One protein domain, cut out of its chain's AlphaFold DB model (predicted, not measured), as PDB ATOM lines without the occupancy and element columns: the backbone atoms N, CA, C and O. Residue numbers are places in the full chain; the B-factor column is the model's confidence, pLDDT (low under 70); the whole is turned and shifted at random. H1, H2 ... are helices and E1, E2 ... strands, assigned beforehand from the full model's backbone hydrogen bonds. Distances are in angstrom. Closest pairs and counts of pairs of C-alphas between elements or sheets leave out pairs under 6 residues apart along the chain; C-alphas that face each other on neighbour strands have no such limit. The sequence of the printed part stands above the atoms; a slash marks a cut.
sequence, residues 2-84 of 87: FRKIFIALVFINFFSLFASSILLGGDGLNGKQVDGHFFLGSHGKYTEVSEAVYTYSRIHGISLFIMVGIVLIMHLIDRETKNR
ATOM      1  N   PHE A   2     -32.620  -8.062 -45.303       87.00
ATOM      2  CA  PHE A   2     -33.759  -8.780 -44.702       87.00
ATOM      3  C   PHE A   2     -33.727  -8.914 -43.163       87.00
ATOM      4  O   PHE A   2     -34.667  -8.501 -42.494       87.00
ATOM      5  N   ARG A   3     -32.609  -9.373 -42.575       89.56
ATOM      6  CA  ARG A   3     -32.462  -9.508 -41.109       89.56
ATOM      7  C   ARG A   3     -32.719  -8.205 -40.342       89.56
ATOM      8  O   ARG A   3     -33.353  -8.222 -39.297       89.56
ATOM      9  N   LYS A   4     -32.228  -7.067 -40.856       92.75
ATOM     10  CA  LYS A   4     -32.406  -5.755 -40.207       92.75
ATOM     11  C   LYS A   4     -33.878  -5.335 -40.203       92.75
ATOM     12  O   LYS A   4     -34.352  -4.834 -39.193       92.75
ATOM     13  N   ILE A   5     -34.587  -5.588 -41.305       94.44
ATOM     14  CA  ILE A   5     -36.031  -5.339 -41.414       94.44
ATOM     15  C   ILE A   5     -36.780  -6.207 -40.402       94.44
ATOM     16  O   ILE A   5     -37.617  -5.704 -39.664       94.44
ATOM     17  N   PHE A   6     -36.430  -7.490 -40.308       94.88
ATOM     18  CA  PHE A   6     -37.081  -8.406 -39.375       94.88
ATOM     19  C   PHE A   6     -36.872  -7.995 -37.909       94.88
ATOM     20  O   PHE A   6     -37.820  -7.981 -37.129       94.88
ATOM     21  N   ILE A   7     -35.658  -7.566 -37.551       95.88
ATOM     22  CA  ILE A   7     -35.370  -6.997 -36.225       95.88
ATOM     23  C   ILE A   7     -36.220  -5.744 -35.973       95.88
ATOM     24  O   ILE A   7     -36.806  -5.619 -34.901       95.88
ATOM     25  N   ALA A   8     -36.341  -4.838 -36.948       97.00
ATOM     26  CA  ALA A   8     -37.185  -3.652 -36.803       97.00
ATOM     27  C   ALA A   8     -38.664  -4.020 -36.566       97.00
ATOM     28  O   ALA A   8     -39.304  -3.428 -35.703       97.00
ATOM     29  N   LEU A   9     -39.183  -5.039 -37.260       97.00
ATOM     30  CA  LEU A   9     -40.541  -5.547 -37.040       97.00
ATOM     31  C   LEU A   9     -40.727  -6.128 -35.632       97.00
ATOM     32  O   LEU A   9     -41.772  -5.905 -35.029       97.00
ATOM     33  N   VAL A  10     -39.721  -6.819 -35.080       97.56
ATOM     34  CA  VAL A  10     -39.752  -7.286 -33.680       97.56
ATOM     35  C   VAL A  10     -39.875  -6.112 -32.716       97.56
ATOM     36  O   VAL A  10     -40.703  -6.161 -31.811       97.56
ATOM     37  N   PHE A  11     -39.096  -5.047 -32.915       98.12
ATOM     38  CA  PHE A  11     -39.184  -3.858 -32.066       98.12
ATOM     39  C   PHE A  11     -40.550  -3.182 -32.169       98.12
ATOM     40  O   PHE A  11     -41.132  -2.841 -31.144       98.12
ATOM     41  N   ILE A  12     -41.090  -3.026 -33.379       98.12
ATOM     42  CA  ILE A  12     -42.427  -2.449 -33.576       98.12
ATOM     43  C   ILE A  12     -43.489  -3.300 -32.867       98.12
ATOM     44  O   ILE A  12     -44.326  -2.749 -32.157       98.12
ATOM     45  N   ASN A  13     -43.426  -4.627 -33.006       97.44
ATOM     46  CA  ASN A  13     -44.332  -5.556 -32.330       97.44
ATOM     47  C   ASN A  13     -44.214  -5.430 -30.795       97.44
ATOM     48  O   ASN A  13     -45.211  -5.237 -30.105       97.44
ATOM     49  N   PHE A  14     -42.988  -5.398 -30.261       97.81
ATOM     50  CA  PHE A  14     -42.739  -5.184 -28.834       97.81
ATOM     51  C   PHE A  14     -43.342  -3.870 -28.325       97.81
ATOM     52  O   PHE A  14     -44.060  -3.874 -27.329       97.81
ATOM     53  N   PHE A  15     -43.080  -2.749 -29.003       98.31
ATOM     54  CA  PHE A  15     -43.611  -1.453 -28.584       98.31
ATOM     55  C   PHE A  15     -45.131  -1.370 -28.736       98.31
ATOM     56  O   PHE A  15     -45.780  -0.725 -27.914       98.31
ATOM     57  N   SER A  16     -45.709  -2.051 -29.729       97.75
ATOM     58  CA  SER A  16     -47.160  -2.170 -29.875       97.75
ATOM     59  C   SER A  16     -47.771  -2.920 -28.692       97.75
ATOM     60  O   SER A  16     -48.666  -2.384 -28.042       97.75
ATOM     61  N   LEU A  17     -47.234  -4.093 -28.341       96.38
ATOM     62  CA  LEU A  17     -47.671  -4.866 -27.177       96.38
ATOM     63  C   LEU A  17     -47.486  -4.085 -25.867       96.38
ATOM     64  O   LEU A  17     -48.383  -4.070 -25.025       96.38
ATOM     65  N   PHE A  18     -46.348  -3.407 -25.702       97.06
ATOM     66  CA  PHE A  18     -46.047  -2.598 -24.522       97.06
ATOM     67  C   PHE A  18     -47.034  -1.437 -24.356       97.06
ATOM     68  O   PHE A  18     -47.594  -1.252 -23.275       97.06
ATOM     69  N   ALA A  19     -47.306  -0.694 -25.432       97.69
ATOM     70  CA  ALA A  19     -48.290   0.383 -25.419       97.69
ATOM     71  C   ALA A  19     -49.699  -0.146 -25.112       97.69
ATOM     72  O   ALA A  19     -50.391   0.423 -24.269       97.69
ATOM     73  N   SER A  20     -50.108  -1.262 -25.729       95.56
ATOM     74  CA  SER A  20     -51.381  -1.918 -25.412       95.56
ATOM     75  C   SER A  20     -51.460  -2.334 -23.943       95.56
ATOM     76  O   SER A  20     -52.498  -2.129 -23.322       95.56
ATOM     77  N   SER A  21     -50.371  -2.849 -23.366       95.75
ATOM     78  CA  SER A  21     -50.328  -3.254 -21.958       95.75
ATOM     79  C   SER A  21     -50.505  -2.070 -21.004       95.75
ATOM     80  O   SER A  21     -51.273  -2.153 -20.049       95.75
ATOM     81  N   ILE A  22     -49.889  -0.921 -21.299       96.19
ATOM     82  CA  ILE A  22     -50.094   0.305 -20.511       96.19
ATOM     83  C   ILE A  22     -51.543   0.793 -20.621       96.19
ATOM     84  O   ILE A  22     -52.162   1.099 -19.604       96.19
ATOM     85  N   LEU A  23     -52.087   0.862 -21.840       96.50
ATOM     86  CA  LEU A  23     -53.416   1.430 -22.092       96.50
ATOM     87  C   LEU A  23     -54.555   0.562 -21.549       96.50
ATOM     88  O   LEU A  23     -55.562   1.093 -21.092       96.50
ATOM     89  N   LEU A  24     -54.404  -0.762 -21.604       95.75
ATOM     90  CA  LEU A  24     -55.420  -1.722 -21.166       95.75
ATOM     91  C   LEU A  24     -55.189  -2.219 -19.727       95.75
ATOM     92  O   LEU A  24     -55.965  -3.019 -19.209       95.75
ATOM     93  N   GLY A  25     -54.126  -1.753 -19.064       95.56
ATOM     94  CA  GLY A  25     -53.781  -2.122 -17.689       95.56
ATOM     95  C   GLY A  25     -53.193  -3.531 -17.530       95.56
ATOM     96  O   GLY A  25     -53.208  -4.077 -16.429       95.56
ATOM     97  N   GLY A  26     -52.669  -4.114 -18.604       97.12
ATOM     98  CA  GLY A  26     -51.972  -5.394 -18.600       97.12
ATOM     99  C   GLY A  26     -51.966  -6.089 -19.952       97.12
ATOM    100  O   GLY A  26     -52.476  -5.575 -20.945       97.12
ATOM    101  N   ASP A  27     -51.433  -7.305 -19.979       97.56
ATOM    102  CA  ASP A  27     -51.450  -8.168 -21.157       97.56
ATOM    103  C   ASP A  27     -52.038  -9.557 -20.862       97.56
ATOM    104  O   ASP A  27     -52.171  -9.985 -19.713       97.56
ATOM    105  N   GLY A  28     -52.422 -10.257 -21.929       97.38
ATOM    106  CA  GLY A  28     -53.060 -11.569 -21.860       97.38
ATOM    107  C   GLY A  28     -52.100 -12.727 -21.574       97.38
ATOM    108  O   GLY A  28     -52.572 -13.833 -21.325       97.38
ATOM    109  N   LEU A  29     -50.776 -12.520 -21.604       97.06
ATOM    110  CA  LEU A  29     -49.810 -13.539 -21.169       97.06
ATOM    111  C   LEU A  29     -49.685 -13.579 -19.648       97.06
ATOM    112  O   LEU A  29     -49.533 -14.654 -19.077       97.06
ATOM    113  N   ASN A  30     -49.771 -12.414 -19.008       96.81
ATOM    114  CA  ASN A  30     -49.771 -12.257 -17.553       96.81
ATOM    115  C   ASN A  30     -51.186 -12.286 -16.945       96.81
ATOM    116  O   ASN A  30     -51.360 -12.150 -15.731       96.81
ATOM    117  N   GLY A  31     -52.200 -12.420 -17.798       96.81
ATOM    118  CA  GLY A  31     -53.609 -12.424 -17.443       96.81
ATOM    119  C   GLY A  31     -54.124 -13.750 -16.886       96.81
ATOM    120  O   GLY A  31     -53.381 -14.708 -16.676       96.81
ATOM    121  N   LYS A  32     -55.435 -13.802 -16.644       97.31
ATOM    122  CA  LYS A  32     -56.137 -15.009 -16.189       97.31
ATOM    123  C   LYS A  32     -57.568 -15.057 -16.712       97.31
ATOM    124  O   LYS A  32     -58.146 -14.027 -17.048       97.31
ATOM    125  N   GLN A  33     -58.135 -16.257 -16.717       97.88
ATOM    126  CA  GLN A  33     -59.546 -16.505 -16.990       97.88
ATOM    127  C   GLN A  33     -60.163 -17.190 -15.769       97.88
ATOM    128  O   GLN A  33     -59.603 -18.172 -15.280       97.88
ATOM    129  N   VAL A  34     -61.274 -16.662 -15.260       97.44
ATOM    130  CA  VAL A  34     -61.963 -17.189 -14.070       97.44
ATOM    131  C   VAL A  34     -63.463 -17.093 -14.305       97.44
ATOM    132  O   VAL A  34     -63.950 -16.012 -14.609       97.44
ATOM    133  N   ASP A  35     -64.180 -18.212 -14.203       95.88
ATOM    134  CA  ASP A  35     -65.650 -18.272 -14.299       95.88
ATOM    135  C   ASP A  35     -66.247 -17.561 -15.532       95.88
ATOM    136  O   ASP A  35     -67.311 -16.957 -15.473       95.88
ATOM    137  N   GLY A  36     -65.549 -17.612 -16.673       96.25
ATOM    138  CA  GLY A  36     -65.974 -16.949 -17.916       96.25
ATOM    139  C   GLY A  36     -65.579 -15.471 -18.033       96.25
ATOM    140  O   GLY A  36     -65.800 -14.868 -19.079       96.25
ATOM    141  N   HIS A  37     -64.939 -14.906 -17.012       98.19
ATOM    142  CA  HIS A  37     -64.373 -13.561 -17.030       98.19
ATOM    143  C   HIS A  37     -62.903 -13.596 -17.449       98.19
ATOM    144  O   HIS A  37     -62.153 -14.509 -17.086       98.19
ATOM    145  N   PHE A  38     -62.479 -12.581 -18.199       98.50
ATOM    146  CA  PHE A  38     -61.141 -12.498 -18.771       98.50
ATOM    147  C   PHE A  38     -60.413 -11.278 -18.231       98.50
ATOM    148  O   PHE A  38     -60.948 -10.173 -18.230       98.50
ATOM    149  N   PHE A  39     -59.173 -11.471 -17.797       98.50
ATOM    150  CA  PHE A  39     -58.392 -10.425 -17.154       98.50
ATOM    151  C   PHE A  39     -57.028 -10.303 -17.808       98.50
ATOM    152  O   PHE A  39     -56.316 -11.296 -17.936       98.50
ATOM    153  N   LEU A  40     -56.632  -9.084 -18.157       98.44
ATOM    154  CA  LEU A  40     -55.244  -8.760 -18.476       98.44
ATOM    155  C   LEU A  40     -54.463  -8.545 -17.178       98.44
ATOM    156  O   LEU A  40     -55.019  -8.028 -16.210       98.44
ATOM    157  N   GLY A  41     -53.195  -8.948 -17.143       97.56
ATOM    158  CA  GLY A  41     -52.358  -8.847 -15.948       97.56
ATOM    159  C   GLY A  41     -51.191  -7.882 -16.112       97.56
ATOM    160  O   GLY A  41     -50.555  -7.838 -17.162       97.56
ATOM    161  N   SER A  42     -50.875  -7.138 -15.053       96.38
ATOM    162  CA  SER A  42     -49.635  -6.363 -14.936       96.38
ATOM    163  C   SER A  42     -49.183  -6.311 -13.482       96.38
ATOM    164  O   SER A  42     -49.856  -5.720 -12.641       96.38
ATOM    165  N   HIS A  43     -48.038  -6.929 -13.173       90.19
ATOM    166  CA  HIS A  43     -47.397  -6.865 -11.848       90.19
ATOM    167  C   HIS A  43     -48.359  -7.133 -10.669       90.19
ATOM    168  O   HIS A  43     -48.353  -6.422  -9.666       90.19
ATOM    169  N   GLY A  44     -49.228  -8.141 -10.804       90.44
ATOM    170  CA  GLY A  44     -50.210  -8.529  -9.780       90.44
ATOM    171  C   GLY A  44     -51.529  -7.743  -9.797       90.44
ATOM    172  O   GLY A  44     -52.451  -8.104  -9.068       90.44
ATOM    173  N   LYS A  45     -51.656  -6.710 -10.638       95.12
ATOM    174  CA  LYS A  45     -52.935  -6.050 -10.933       95.12
ATOM    175  C   LYS A  45     -53.621  -6.736 -12.108       95.12
ATOM    176  O   LYS A  45     -52.949  -7.201 -13.028       95.12
ATOM    177  N   TYR A  46     -54.950  -6.767 -12.066       98.00
ATOM    178  CA  TYR A  46     -55.781  -7.393 -13.085       98.00
ATOM    179  C   TYR A  46     -56.854  -6.423 -13.572       98.00
ATOM    180  O   TYR A  46     -57.581  -5.860 -12.753       98.00
ATOM    181  N   THR A  47     -56.961  -6.272 -14.889       98.12
ATOM    182  CA  THR A  47     -58.012  -5.484 -15.543       98.12
ATOM    183  C   THR A  47     -58.947  -6.429 -16.269       98.12
ATOM    184  O   THR A  47     -58.506  -7.177 -17.142       98.12
ATOM    185  N   GLU A  48     -60.226  -6.407 -15.911       98.19
ATOM    186  CA  GLU A  48     -61.242  -7.190 -16.608       98.19
ATOM    187  C   GLU A  48     -61.495  -6.626 -18.009       98.19
ATOM    188  O   GLU A  48     -61.614  -5.414 -18.198       98.19
ATOM    189  N   VAL A  49     -61.561  -7.510 -19.000       98.12
ATOM    190  CA  VAL A  49     -61.770  -7.180 -20.410       98.12
ATOM    191  C   VAL A  49     -62.685  -8.211 -21.068       98.12
ATOM    192  O   VAL A  49     -62.984  -9.263 -20.505       98.12
ATOM    193  N   SER A  50     -63.106  -7.941 -22.303       98.19
ATOM    194  CA  SER A  50     -63.806  -8.945 -23.101       98.19
ATOM    195  C   SER A  50     -62.878 -10.092 -23.516       98.19
ATOM    196  O   SER A  50     -61.664  -9.921 -23.671       98.19
ATOM    197  N   GLU A  51     -63.471 -11.254 -23.795       97.94
ATOM    198  CA  GLU A  51     -62.772 -12.423 -24.343       97.94
ATOM    199  C   GLU A  51     -61.939 -12.084 -25.584       97.94
ATOM    200  O   GLU A  51     -60.797 -12.529 -25.723       97.94
ATOM    201  N   ALA A  52     -62.494 -11.260 -26.477       98.12
ATOM    202  CA  ALA A  52     -61.831 -10.855 -27.708       98.12
ATOM    203  C   ALA A  52     -60.542 -10.068 -27.427       98.12
ATOM    204  O   ALA A  52     -59.510 -10.342 -28.040       98.12
ATOM    205  N   VAL A  53     -60.574  -9.132 -26.471       97.94
ATOM    206  CA  VAL A  53     -59.401  -8.331 -26.083       97.94
ATOM    207  C   VAL A  53     -58.346  -9.206 -25.414       97.94
ATOM    208  O   VAL A  53     -57.167  -9.115 -25.761       97.94
ATOM    209  N   TYR A  54     -58.758 -10.091 -24.504       98.50
ATOM    210  CA  TYR A  54     -57.852 -11.037 -23.855       98.50
ATOM    211  C   TYR A  54     -57.169 -11.958 -24.866       98.50
ATOM    212  O   TYR A  54     -55.943 -12.081 -24.876       98.50
ATOM    213  N   THR A  55     -57.954 -12.560 -25.759       98.06
ATOM    214  CA  THR A  55     -57.463 -13.492 -26.778       98.06
ATOM    215  C   THR A  55     -56.515 -12.797 -27.745       98.06
ATOM    216  O   THR A  55     -55.418 -13.302 -27.989       98.06
ATOM    217  N   TYR A  56     -56.882 -11.608 -28.234       97.94
ATOM    218  CA  TYR A  56     -55.998 -10.784 -29.055       97.94
ATOM    219  C   TYR A  56     -54.682 -10.484 -28.333       97.94
ATOM    220  O   TYR A  56     -53.615 -10.744 -28.884       97.94
ATOM    221  N   SER A  57     -54.740  -9.992 -27.091       98.06
ATOM    222  CA  SER A  57     -53.548  -9.631 -26.318       98.06
ATOM    223  C   SER A  57     -52.634 -10.837 -26.087       98.06
ATOM    224  O   SER A  57     -51.419 -10.750 -26.267       98.06
ATOM    225  N   ARG A  58     -53.218 -11.996 -25.769       97.88
ATOM    226  CA  ARG A  58     -52.481 -13.245 -25.572       97.88
ATOM    227  C   ARG A  58     -51.809 -13.718 -26.862       97.88
ATOM    228  O   ARG A  58     -50.629 -14.058 -26.835       97.88
ATOM    229  N   ILE A  59     -52.515 -13.693 -27.994       98.38
ATOM    230  CA  ILE A  59     -51.950 -14.041 -29.310       98.38
ATOM    231  C   ILE A  59     -50.840 -13.058 -29.704       98.38
ATOM    232  O   ILE A  59     -49.776 -13.487 -30.148       98.38
ATOM    233  N   HIS A  60     -51.057 -11.756 -29.506       98.00
ATOM    234  CA  HIS A  60     -50.073 -10.710 -29.778       98.00
ATOM    235  C   HIS A  60     -48.787 -10.966 -28.977       98.00
ATOM    236  O   HIS A  60     -47.702 -11.029 -29.558       98.00
ATOM    237  N   GLY A  61     -48.913 -11.261 -27.680       97.56
ATOM    238  CA  GLY A  61     -47.793 -11.660 -26.831       97.56
ATOM    239  C   GLY A  61     -47.054 -12.905 -27.333       97.56
ATOM    240  O   GLY A  61     -45.836 -12.871 -27.489       97.56
ATOM    241  N   ILE A  62     -47.767 -13.996 -27.645       98.31
ATOM    242  CA  ILE A  62     -47.153 -15.227 -28.184       98.31
ATOM    243  C   ILE A  62     -46.398 -14.937 -29.491       98.31
ATOM    244  O   ILE A  62     -45.277 -15.414 -29.681       98.31
ATOM    245  N   SER A  63     -46.986 -14.131 -30.381       97.62
ATOM    246  CA  SER A  63     -46.380 -13.787 -31.670       97.62
ATOM    247  C   SER A  63     -45.019 -13.107 -31.504       97.62
ATOM    248  O   SER A  63     -44.078 -13.421 -32.238       97.62
ATOM    249  N   LEU A  64     -44.880 -12.242 -30.495       97.75
ATOM    250  CA  LEU A  64     -43.627 -11.566 -30.193       97.75
ATOM    251  C   LEU A  64     -42.535 -12.573 -29.809       97.75
ATOM    252  O   LEU A  64     -41.435 -12.516 -30.362       97.75
ATOM    253  N   PHE A  65     -42.836 -13.528 -28.923       97.25
ATOM    254  CA  PHE A  65     -41.877 -14.567 -28.529       97.25
ATOM    255  C   PHE A  65     -41.443 -15.436 -29.713       97.25
ATOM    256  O   PHE A  65     -40.256 -15.740 -29.847       97.25
ATOM    257  N   ILE A  66     -42.372 -15.777 -30.612       98.00
ATOM    258  CA  ILE A  66     -42.051 -16.505 -31.847       98.00
ATOM    259  C   ILE A  66     -41.083 -15.692 -32.711       98.00
ATOM    260  O   ILE A  66     -40.058 -16.217 -33.151       98.00
ATOM    261  N   MET A  67     -41.356 -14.402 -32.934       97.25
ATOM    262  CA  MET A  67     -40.488 -13.563 -33.764       97.25
ATOM    263  C   MET A  67     -39.095 -13.375 -33.151       97.25
ATOM    264  O   MET A  67     -38.100 -13.419 -33.879       97.25
ATOM    265  N   VAL A  68     -38.998 -13.218 -31.826       96.69
ATOM    266  CA  VAL A  68     -37.708 -13.176 -31.116       96.69
ATOM    267  C   VAL A  68     -36.944 -14.487 -31.316       96.69
ATOM    268  O   VAL A  68     -35.766 -14.455 -31.676       96.69
ATOM    269  N   GLY A  69     -37.609 -15.636 -31.168       97.38
ATOM    270  CA  GLY A  69     -37.011 -16.951 -31.415       97.38
ATOM    271  C   GLY A  69     -36.454 -17.092 -32.835       97.38
ATOM    272  O   GLY A  69     -35.320 -17.537 -33.014       97.38
ATOM    273  N   ILE A  70     -37.196 -16.629 -33.844       96.62
ATOM    274  CA  ILE A  70     -36.743 -16.626 -35.243       96.62
ATOM    275  C   ILE A  70     -35.480 -15.772 -35.416       96.62
ATOM    276  O   ILE A  70     -34.529 -16.221 -36.056       96.62
ATOM    277  N   VAL A  71     -35.427 -14.570 -34.828       95.75
ATOM    278  CA  VAL A  71     -34.229 -13.709 -34.893       95.75
ATOM    279  C   VAL A  71     -33.017 -14.391 -34.263       95.75
ATOM    280  O   VAL A  71     -31.922 -14.324 -34.826       95.75
ATOM    281  N   LEU A  72     -33.200 -15.063 -33.125       95.88
ATOM    282  CA  LEU A  72     -32.123 -15.800 -32.465       95.88
ATOM    283  C   LEU A  72     -31.623 -16.954 -33.338       95.88
ATOM    284  O   LEU A  72     -30.419 -17.074 -33.544       95.88
ATOM    285  N   ILE A  73     -32.525 -17.750 -33.915       96.00
ATOM    286  CA  ILE A  73     -32.158 -18.846 -34.823       96.00
ATOM    287  C   ILE A  73     -31.402 -18.308 -36.044       96.00
ATOM    288  O   ILE A  73     -30.336 -18.825 -36.375       96.00
ATOM    289  N   MET A  74     -31.895 -17.237 -36.675       93.38
ATOM    290  CA  MET A  74     -31.199 -16.583 -37.790       93.38
ATOM    291  C   MET A  74     -29.788 -16.143 -37.390       93.38
ATOM    292  O   MET A  74     -28.832 -16.377 -38.124       93.38
ATOM    293  N   HIS A  75     -29.639 -15.539 -36.209       92.75
ATOM    294  CA  HIS A  75     -28.336 -15.122 -35.705       92.75
ATOM    295  C   HIS A  75     -27.386 -16.307 -35.479       92.75
ATOM    296  O   HIS A  75     -26.206 -16.217 -35.819       92.75
ATOM    297  N   LEU A  76     -27.884 -17.423 -34.941       94.19
ATOM    298  CA  LEU A  76     -27.090 -18.634 -34.729       94.19
ATOM    299  C   LEU A  76     -26.630 -19.255 -36.057       94.19
ATOM    300  O   LEU A  76     -25.467 -19.639 -36.171       94.19
ATOM    301  N   ILE A  77     -27.497 -19.288 -37.073       93.44
ATOM    302  CA  ILE A  77     -27.152 -19.760 -38.424       93.44
ATOM    303  C   ILE A  77     -26.084 -18.855 -39.060       93.44
ATOM    304  O   ILE A  77     -25.087 -19.347 -39.596       93.44
ATOM    305  N   ASP A  78     -26.244 -17.533 -38.963       91.00
ATOM    306  CA  ASP A  78     -25.257 -16.565 -39.461       91.00
ATOM    307  C   ASP A  78     -23.899 -16.726 -38.754       91.00
ATOM    308  O   ASP A  78     -22.841 -16.618 -39.378       91.00
ATOM    309  N   ARG A  79     -23.909 -17.002 -37.443       92.00
ATOM    310  CA  ARG A  79     -22.687 -17.240 -36.662       92.00
ATOM    311  C   ARG A  79     -21.968 -18.504 -37.123       92.00
ATOM    312  O   ARG A  79     -20.756 -18.482 -37.309       92.00
ATOM    313  N   GLU A  80     -22.715 -19.586 -37.310       92.31
ATOM    314  CA  GLU A  80     -22.170 -20.874 -37.734       92.31
ATOM    315  C   GLU A  80     -21.569 -20.792 -39.141       92.31
ATOM    316  O   GLU A  80     -20.447 -21.231 -39.365       92.31
ATOM    317  N   THR A  81     -22.271 -20.163 -40.087       90.50
ATOM    318  CA  THR A  81     -21.786 -20.015 -41.471       90.50
ATOM    319  C   THR A  81     -20.497 -19.203 -41.566       90.50
ATOM    320  O   THR A  81     -19.619 -19.563 -42.348       90.50
ATOM    321  N   LYS A  82     -20.339 -18.157 -40.745       90.00
ATOM    322  CA  LYS A  82     -19.125 -17.327 -40.714       90.00
ATOM    323  C   LYS A  82     -17.905 -18.048 -40.121       90.00
ATOM    324  O   LYS A  82     -16.780 -17.696 -40.460       90.00
ATOM    325  N   ASN A  83     -18.117 -19.034 -39.250       89.12
ATOM    326  CA  ASN A  83     -17.045 -19.752 -38.555       89.12
ATOM    327  C   ASN A  83     -16.545 -21.002 -39.303       89.12
ATOM    328  O   ASN A  83     -15.612 -21.654 -38.835       89.12
ATOM    329  N   ARG A  84     -17.147 -21.364 -40.442       86.50
ATOM    330  CA  ARG A  84     -16.730 -22.540 -41.219       86.50
ATOM    331  C   ARG A  84     -15.425 -22.262 -41.980       86.50
ATOM    332  O   ARG A  84     -15.348 -21.239 -42.661       86.50
TER     333      ARG A  84
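Overview. This is residues 2 to 84 of the 87 residues of an uncharacterized protein of Duganella rivi (UniProt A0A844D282). A small, strongly twisted sheet of three strands forms a head at one end, and two long helices, H1 and H2, run side by side away from it on one face, in opposite directions along the chain. H2 is the longer, and residues 76 to 84, of which 76 to 82 belong to it, stick out beyond the rest. The printed part has 83 residues, in the order H1 E1 E2 E3 H2; the sheet's order is E1 - E2 - E3, antiparallel, and the class is mixed, helices and strands. The whole is loose, with a radius of gyration of the C-alphas of 16.2 A, and spans 56 by 22 by 21 A.

Along the chain. Look first at the sheet: E1, residues 27 to 34, is 15.6 A long and bends by 91 degrees at residue 30; E2, residues 37 to 42, is 16.5 A; E3, residues 45 to 49, is 13.0 A. Find C-alpha 2 at (-33.759, -8.780, -44.702); from there H1, residues 2 to 24, runs 32.8 A. H2, residues 51 to 82, runs 46.9 A to C-alpha 82 at (-19.125, -17.327, -40.714).

Arrangement. The strands form a meander, each the antiparallel neighbour of the one before. In the hairpin of E1 and E2, N 32 and O 39 are 3.0 A apart; in that of E2 and E3, N 40 and O 47 are 2.9 A apart, both within hydrogen-bond range. H1 and H2 are on the same face, giving two layers, helices on one face of a sheet. H2 has a height over the sheet of 11.0 A, and its closest C-alphas to E1 are those of Gly 28 and Arg 58, 4.1 A. H1 has a height of 10.4 A. H1 and H2 touch, closest at the C-alphas of Val 10 and Met 67, 6.3 A, at a shallow tilt of 27 degrees, opposite ways. In H1 and H2 every O i to N i+4 pair is within hydrogen-bond range.

Size, cuts and confidence. The C-alphas of Asp 35 and Arg 84, the two farthest apart, are 56.0 A apart. The printed part has no cut, the four links are tight, and no printed residue is under 70 in pLDDT.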